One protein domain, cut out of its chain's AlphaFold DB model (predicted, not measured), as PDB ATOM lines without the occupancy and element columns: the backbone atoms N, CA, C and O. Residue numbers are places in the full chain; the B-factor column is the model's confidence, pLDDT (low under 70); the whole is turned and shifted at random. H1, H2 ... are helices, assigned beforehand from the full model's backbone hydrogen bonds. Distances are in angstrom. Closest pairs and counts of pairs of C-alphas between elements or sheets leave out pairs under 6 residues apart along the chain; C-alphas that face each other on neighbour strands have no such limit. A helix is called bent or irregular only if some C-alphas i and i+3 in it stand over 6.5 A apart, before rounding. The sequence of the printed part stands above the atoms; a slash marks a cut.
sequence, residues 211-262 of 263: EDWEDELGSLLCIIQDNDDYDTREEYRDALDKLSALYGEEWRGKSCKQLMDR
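AT A GLANCE: This is residues 211 to 262 of the 263 residues of an uncharacterized protein of Poecilia formosa (UniProt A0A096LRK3). Two helices, H1 and the longer H2, run opposite ways and meet at a steep tilt, the last turns of H1 packing on the middle of H2. From that meeting place the two spread away from each other; near residue 245 H2 turns sharply, and after a tight link the short helix H3 packs back on H1 around Gly 218. The printed part has 52 residues, with three named helices in the order H1, H2, H3 along the chain and no named strand, and its class is all helix, with 42 of the 52 residues in the named helices. The whole is compact, with a radius of gyration of the C-alphas of 10.8 A, yet its outline is elongated, spanning 33 by 21 by 16 A.

HOW THE PARTS SIT: The printed part opens with H1, residues 211 to 225, which touches the two other helices. A tight link of 4 residues, 226 to 229, joins it to H2, residues 230 to 251. H1 and H2 touch, with 10 pairs of C-alphas within 8 A, and the closest are the C-alphas of Leu 220 and Ala 239, 5.4 A apart. H1 touches H2 with residues 220 to 224 alone, and H2 touches H1 with residues 235 to 243 alone. Their lines stand at a steep tilt of 59 degrees and they run opposite ways; their centres are 11.0 A apart. H2 has a kink of 89 degrees near residue 245. It is irregular: C-alphas 246 and 249 are 9.3 A apart, where a regular helix has about 5 A, and its line is a rough one. A second tight link of 4 residues, 252 to 255, joins H2 to H3, residues 256 to 260. H3 touches H1 with 6 pairs of C-alphas within 8 A, and the closest are the C-alphas of Gly 218 and Cys 256, 6.2 A apart. The centres of H1 and H3 are 10.1 A apart. H2 and H3 are close but not clearly touching: 2 pairs of C-alphas are within 8 A, and the closest are those of Trp 251 and Leu 259, 6.9 A apart. Along the backbone, every pair of O of residue i and N of residue i+4 is within hydrogen-bond range in H1 and H3, while in H2 13 of 18 such pairs are.

IN THESE COORDINATES: H1 runs from Glu 211 to Gln 225, 15 residues, and begins at C-alpha 211 at (197.499, 128.674, 173.817). From its first to its last C-alpha it measures 21.2 A. H2 runs from Tyr 230 to Trp 251; with 22 residues it is the longest helix, and it begins at C-alpha 230 at (199.815, 101.084, 186.696). Its first and last C-alphas are 23.8 A apart. H3 runs from Cys 256 to Met 260, 5 residues, and ends at C-alpha 260 at (205.405, 124.762, 169.285).

THE WHOLE: The printed residues run from 211 to 262 without a gap, and the full chain has 263 residues. The two C-alphas farthest apart are those of Tyr 230 and Asp 261, at 33.1 A. The first and last printed C-alphas, those of Glu 211 and Arg 262, are 14.9 A apart. Both links between the helices are tight, and no link is long. The mean pLDDT of the printed part is 81.5. Confidence is low, under 70, at 8 residues, namely residues 227 to 233, of which 230 to 233 belong to H2, and residue 262. The mean pLDDT is 88 in H1, 81 in H2 and 86 in H3.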
ATOM      1  N   GLU A 211     197.506 128.730 172.358       90.19
ATOM      2  CA  GLU A 211     197.499 128.674 173.817       90.19
ATOM      3  C   GLU A 211     196.923 127.341 174.319       90.19
ATOM      4  O   GLU A 211     197.577 126.637 175.088       90.19
ATOM      5  N   ASP A 212     195.756 126.932 173.806       89.94
ATOM      6  CA  ASP A 212     195.138 125.644 174.156       89.94
ATOM      7  C   ASP A 212     196.010 124.463 173.717       89.94
ATOM      8  O   ASP A 212     196.045 123.414 174.366       89.94
ATOM      9  N   TRP A 213     196.729 124.620 172.602       91.62
ATOM     10  CA  TRP A 213     197.658 123.604 172.133       91.62
ATOM     11  C   TRP A 213     198.903 123.502 173.016       91.62
ATOM     12  O   TRP A 213     199.342 122.386 173.294       91.62
ATOM     13  N   GLU A 214     199.452 124.621 173.499       89.69
ATOM     14  CA  GLU A 214     200.564 124.613 174.461       89.69
ATOM     15  C   GLU A 214     200.166 123.895 175.758       89.69
ATOM     16  O   GLU A 214     200.929 123.068 176.271       89.69
ATOM     17  N   ASP A 215     198.951 124.155 176.242       88.19
ATOM     18  CA  ASP A 215     198.386 123.513 177.427       88.19
ATOM     19  C   ASP A 215     198.176 122.006 177.224       88.19
ATOM     20  O   ASP A 215     198.592 121.192 178.060       88.19
ATOM     21  N   GLU A 216     197.573 121.605 176.100       89.88
ATOM     22  CA  GLU A 216     197.379 120.193 175.769       89.88
ATOM     23  C   GLU A 216     198.725 119.468 175.632       89.88
ATOM     24  O   GLU A 216     198.927 118.397 176.212       89.88
ATOM     25  N   LEU A 217     199.680 120.072 174.927       90.69
ATOM     26  CA  LEU A 217     201.016 119.525 174.738       90.69
ATOM     27  C   LEU A 217     201.780 119.401 176.060       90.69
ATOM     28  O   LEU A 217     202.434 118.382 176.308       90.69
ATOM     29  N   GLY A 218     201.661 120.397 176.939       88.50
ATOM     30  CA  GLY A 218     202.180 120.343 178.300       88.50
ATOM     31  C   GLY A 218     201.593 119.169 179.080       88.50
ATOM     32  O   GLY A 218     202.339 118.417 179.713       88.50
ATOM     33  N   SER A 219     200.280 118.946 178.977       87.56
ATOM     34  CA  SER A 219     199.627 117.809 179.631       87.56
ATOM     35  C   SER A 219     200.122 116.462 179.098       87.56
ATOM     36  O   SER A 219     200.386 115.561 179.894       87.56
ATOM     37  N   LEU A 220     200.279 116.319 177.778       89.19
ATOM     38  CA  LEU A 220     200.793 115.095 177.152       89.19
ATOM     39  C   LEU A 220     202.220 114.779 177.620       89.19
ATOM     40  O   LEU A 220     202.532 113.636 177.955       89.19
ATOM     41  N   LEU A 221     203.087 115.794 177.684       87.19
ATOM     42  CA  LEU A 221     204.466 115.632 178.144       87.19
ATOM     43  C   LEU A 221     204.542 115.266 179.632       87.19
ATOM     44  O   LEU A 221     205.357 114.418 179.995       87.19
ATOM     45  N   CYS A 222     203.683 115.847 180.476       85.50
ATOM     46  CA  CYS A 222     203.584 115.476 181.890       85.50
ATOM     47  C   CYS A 222     203.183 114.003 182.069       85.50
ATOM     48  O   CYS A 222     203.828 113.296 182.837       85.50
ATOM     49  N   ILE A 223     202.183 113.515 181.319       84.00
ATOM     50  CA  ILE A 223     201.751 112.101 181.365       84.00
ATOM     51  C   ILE A 223     202.922 111.158 181.053       84.00
ATOM     52  O   ILE A 223     203.079 110.119 181.686       84.00
ATOM     53  N   ILE A 224     203.767 111.524 180.089       83.12
ATOM     54  CA  ILE A 224     204.905 110.695 179.672       83.12
ATOM     55  C   ILE A 224     206.039 110.703 180.708       83.12
ATOM     56  O   ILE A 224     206.778 109.722 180.808       83.12
ATOM     57  N   GLN A 225     206.193 111.794 181.460       79.06
ATOM     58  CA  GLN A 225     207.228 111.940 182.487       79.06
ATOM     59  C   GLN A 225     206.851 111.262 183.816       79.06
ATOM     60  O   GLN A 225     207.733 110.710 184.469       79.06
ATOM     61  N   ASP A 226     205.566 111.237 184.183       70.38
ATOM     62  CA  ASP A 226     205.045 110.720 185.463       70.38
ATOM     63  C   ASP A 226     204.840 109.176 185.478       70.38
ATOM     64  O   ASP A 226     203.870 108.667 186.032       70.38
ATOM     65  N   ASN A 227     205.747 108.409 184.859       60.50
ATOM     66  CA  ASN A 227     205.602 106.996 184.441       60.50
ATOM     67  C   ASN A 227     205.525 105.918 185.566       60.50
ATOM     68  O   ASN A 227     205.916 104.773 185.338       60.50
ATOM     69  N   ASP A 228     205.047 106.255 186.768       53.88
ATOM     70  CA  ASP A 228     205.166 105.416 187.976       53.88
ATOM     71  C   ASP A 228     203.868 104.722 188.450       53.88
ATOM     72  O   ASP A 228     203.912 104.009 189.453       53.88
ATOM     73  N   ASP A 229     202.731 104.844 187.747       56.34
ATOM     74  CA  ASP A 229     201.463 104.230 188.195       56.34
ATOM     75  C   ASP A 229     200.783 103.335 187.138       56.34
ATOM     76  O   ASP A 229     200.730 103.649 185.946       56.34
ATOM     77  N   TYR A 230     200.285 102.170 187.571       51.53
ATOM     78  CA  TYR A 230     199.815 101.084 186.696       51.53
ATOM     79  C   TYR A 230     198.448 101.363 186.043       51.53
ATOM     80  O   TYR A 230     198.161 100.772 184.997       51.53
ATOM     81  N   ASP A 231     197.652 102.284 186.598       55.00
ATOM     82  CA  ASP A 231     196.360 102.721 186.038       55.00
ATOM     83  C   ASP A 231     196.507 103.729 184.876       55.00
ATOM     84  O   ASP A 231     195.580 103.919 184.091       55.00
ATOM     85  N   THR A 232     197.696 104.307 184.674       57.56
ATOM     86  CA  THR A 232     197.969 105.353 183.667       57.56
ATOM     87  C   THR A 232     198.394 104.801 182.300       57.56
ATOM     88  O   THR A 232     198.740 105.564 181.400       57.56
ATOM     89  N   ARG A 233     198.407 103.473 182.096       67.19
ATOM     90  CA  ARG A 233     198.933 102.863 180.853       67.19
ATOM     91  C   ARG A 233     198.160 103.247 179.596       67.19
ATOM     92  O   ARG A 233     198.775 103.348 178.535       67.19
ATOM     93  N   GLU A 234     196.839 103.386 179.692       72.75
ATOM     94  CA  GLU A 234     196.004 103.749 178.541       72.75
ATOM     95  C   GLU A 234     196.231 105.219 178.168       72.75
ATOM     96  O   GLU A 234     196.593 105.497 177.029       72.75
ATOM     97  N   GLU A 235     196.190 106.128 179.146       74.75
ATOM     98  CA  GLU A 235     196.494 107.555 178.949       74.75
ATOM     99  C   GLU A 235     197.923 107.789 178.444       74.75
ATOM    100  O   GLU A 235     198.146 108.593 177.541       74.75
ATOM    101  N   TYR A 236     198.899 107.048 178.975       83.38
ATOM    102  CA  TYR A 236     200.284 107.083 178.510       83.38
ATOM    103  C   TYR A 236     200.401 106.662 177.047       83.38
ATOM    104  O   TYR A 236     201.083 107.313 176.255       83.38
ATOM    105  N   ARG A 237     199.725 105.572 176.671       83.94
ATOM    106  CA  ARG A 237     199.736 105.085 175.294       83.94
ATOM    107  C   ARG A 237     199.052 106.069 174.351       83.94
ATOM    108  O   ARG A 237     199.608 106.351 173.295       83.94
ATOM    109  N   ASP A 238     197.911 106.618 174.742       83.50
ATOM    110  CA  ASP A 238     197.193 107.616 173.950       83.50
ATOM    111  C   ASP A 238     198.035 108.885 173.771       83.50
ATOM    112  O   ASP A 238     198.113 109.430 172.666       83.50
ATOM    113  N   ALA A 239     198.741 109.318 174.820       86.94
ATOM    114  CA  ALA A 239     199.646 110.455 174.742       86.94
ATOM    115  C   ALA A 239     200.827 110.194 173.795       86.94
ATOM    116  O   ALA A 239     201.150 111.039 172.954       86.94
ATOM    117  N   LEU A 240     201.438 109.008 173.882       87.88
ATOM    118  CA  LEU A 240     202.491 108.581 172.961       87.88
ATOM    119  C   LEU A 240     202.007 108.532 171.512       87.88
ATOM    120  O   LEU A 240     202.692 109.052 170.625       87.88
ATOM    121  N   ASP A 241     200.854 107.909 171.267       87.69
ATOM    122  CA  ASP A 241     200.283 107.750 169.932       87.69
ATOM    123  C   ASP A 241     199.951 109.129 169.336       87.69
ATOM    124  O   ASP A 241     200.272 109.387 168.172       87.69
ATOM    125  N   LYS A 242     199.409 110.060 170.137       89.31
ATOM    126  CA  LYS A 242     199.097 111.432 169.703       89.31
ATOM    127  C   LYS A 242     200.350 112.236 169.345       89.31
ATOM    128  O   LYS A 242     200.395 112.833 168.268       89.31
ATOM    129  N   LEU A 243     201.383 112.229 170.191       90.25
ATOM    130  CA  LEU A 243     202.636 112.939 169.893       90.25
ATOM    131  C   LEU A 243     203.356 112.347 168.684       90.25
ATOM    132  O   LEU A 243     203.858 113.088 167.837       90.25
ATOM    133  N   SER A 244     203.369 111.020 168.572       90.44
ATOM    134  CA  SER A 244     204.024 110.334 167.459       90.44
ATOM    135  C   SER A 244     203.291 110.566 166.137       90.44
ATOM    136  O   SER A 244     203.932 110.719 165.100       90.44
ATOM    137  N   ALA A 245     201.958 110.668 166.164       89.31
ATOM    138  CA  ALA A 245     201.164 111.002 164.986       89.31
ATOM    139  C   ALA A 245     201.413 112.432 164.477       89.31
ATOM    140  O   ALA A 245     201.397 112.652 163.268       89.31
ATOM    141  N   LEU A 246     201.643 113.396 165.377       88.69
ATOM    142  CA  LEU A 246     201.819 114.809 165.019       88.69
ATOM    143  C   LEU A 246     203.271 115.181 164.697       88.69
ATOM    144  O   LEU A 246     203.520 115.964 163.785       88.69
ATOM    145  N   TYR A 247     204.232 114.616 165.429       89.69
ATOM    146  CA  TYR A 247     205.640 115.025 165.382       89.69
ATOM    147  C   TYR A 247     206.606 113.897 164.975       89.69
ATOM    148  O   TYR A 247     207.823 114.109 164.954       89.69
ATOM    149  N   GLY A 248     206.102 112.698 164.665       88.69
ATOM    150  CA  GLY A 248     206.929 111.524 164.368       88.69
ATOM    151  C   GLY A 248     207.706 111.044 165.596       88.69
ATOM    152  O   GLY A 248     207.239 111.160 166.716       88.69
ATOM    153  N   GLU A 249     208.923 110.534 165.428       85.94
ATOM    154  CA  GLU A 249     209.784 110.172 166.574       85.94
ATOM    155  C   GLU A 249     210.557 111.377 167.139       85.94
ATOM    156  O   GLU A 249     211.213 111.295 168.178       85.94
ATOM    157  N   GLU A 250     210.489 112.524 166.461       84.31
ATOM    158  CA  GLU A 250     211.329 113.678 166.759       84.31
ATOM    159  C   GLU A 250     210.860 114.482 167.972       84.31
ATOM    160  O   GLU A 250     211.565 115.408 168.378       84.31
ATOM    161  N   TRP A 251     209.688 114.187 168.540       86.06
ATOM    162  CA  TRP A 251     209.236 114.849 169.766       86.06
ATOM    163  C   TRP A 251     209.990 114.383 171.009       86.06
ATOM    164  O   TRP A 251     210.028 115.096 172.014       86.06
ATOM    165  N   ARG A 252     210.617 113.203 170.950       85.44
ATOM    166  CA  ARG A 252     211.346 112.638 172.084       85.44
ATOM    167  C   ARG A 252     212.488 113.564 172.498       85.44
ATOM    168  O   ARG A 252     213.336 113.930 171.689       85.44
ATOM    169  N   GLY A 253     212.511 113.931 173.778       80.62
ATOM    170  CA  GLY A 253     213.547 114.793 174.352       80.62
ATOM    171  C   GLY A 253     213.414 116.284 174.021       80.62
ATOM    172  O   GLY A 253     214.314 117.047 174.368       80.62
ATOM    173  N   LYS A 254     212.319 116.714 173.381       85.38
ATOM    174  CA  LYS A 254     212.030 118.134 173.146       85.38
ATOM    175  C   LYS A 254     211.132 118.715 174.228       85.38
ATOM    176  O   LYS A 254     210.271 118.033 174.777       85.38
ATOM    177  N   SER A 255     211.334 119.996 174.518       84.94
ATOM    178  CA  SER A 255     210.433 120.766 175.376       84.94
ATOM    179  C   SER A 255     209.188 121.215 174.610       84.94
ATOM    180  O   SER A 255     209.201 121.279 173.381       84.94
ATOM    181  N   CYS A 256     208.132 121.586 175.343       84.19
ATOM    182  CA  CYS A 256     206.897 122.124 174.765       84.19
ATOM    183  C   CYS A 256     207.185 123.269 173.771       84.19
ATOM    184  O   CYS A 256     206.798 123.197 172.611       84.19
ATOM    185  N   LYS A 257     208.017 124.247 174.162       84.81
ATOM    186  CA  LYS A 257     208.412 125.379 173.300       84.81
ATOM    187  C   LYS A 257     209.042 124.940 171.973       84.81
ATOM    188  O   LYS A 257     208.668 125.426 170.917       84.81
ATOM    189  N   GLN A 258     209.943 123.957 172.010       86.62
ATOM    190  CA  GLN A 258     210.611 123.447 170.803       86.62
ATOM    191  C   GLN A 258     209.660 122.719 169.840       86.62
ATOM    192  O   GLN A 258     209.971 122.578 168.656       86.62
ATOM    193  N   LEU A 259     208.541 122.206 170.349       87.31
ATOM    194  CA  LEU A 259     207.501 121.545 169.564       87.31
ATOM    195  C   LEU A 259     206.461 122.534 169.029       87.31
ATOM    196  O   LEU A 259     205.914 122.299 167.954       87.31
ATOM    197  N   MET A 260     206.234 123.641 169.738       86.12
ATOM    198  CA  MET A 260     205.405 124.762 169.285       86.12
ATOM    199  C   MET A 260     206.058 125.540 168.132       86.12
ATOM    200  O   MET A 260     205.371 125.939 167.195       86.12
ATOM    201  N   ASP A 261     207.386 125.701 168.162       81.75
ATOM    202  CA  ASP A 261     208.145 126.493 167.178       81.75
ATOM    203  C   ASP A 261     208.287 125.822 165.800       81.75
ATOM    204  O   ASP A 261     208.728 126.444 164.832       81.75
ATOM    205  N   ARG A 262     207.935 124.538 165.681       62.50
ATOM    206  CA  ARG A 262     207.968 123.824 164.404       62.50
ATOM    207  C   ARG A 262     206.691 124.083 163.611       62.50
ATOM    208  O   ARG A 262     205.694 123.390 163.796       62.50
TER     209      ARG A 262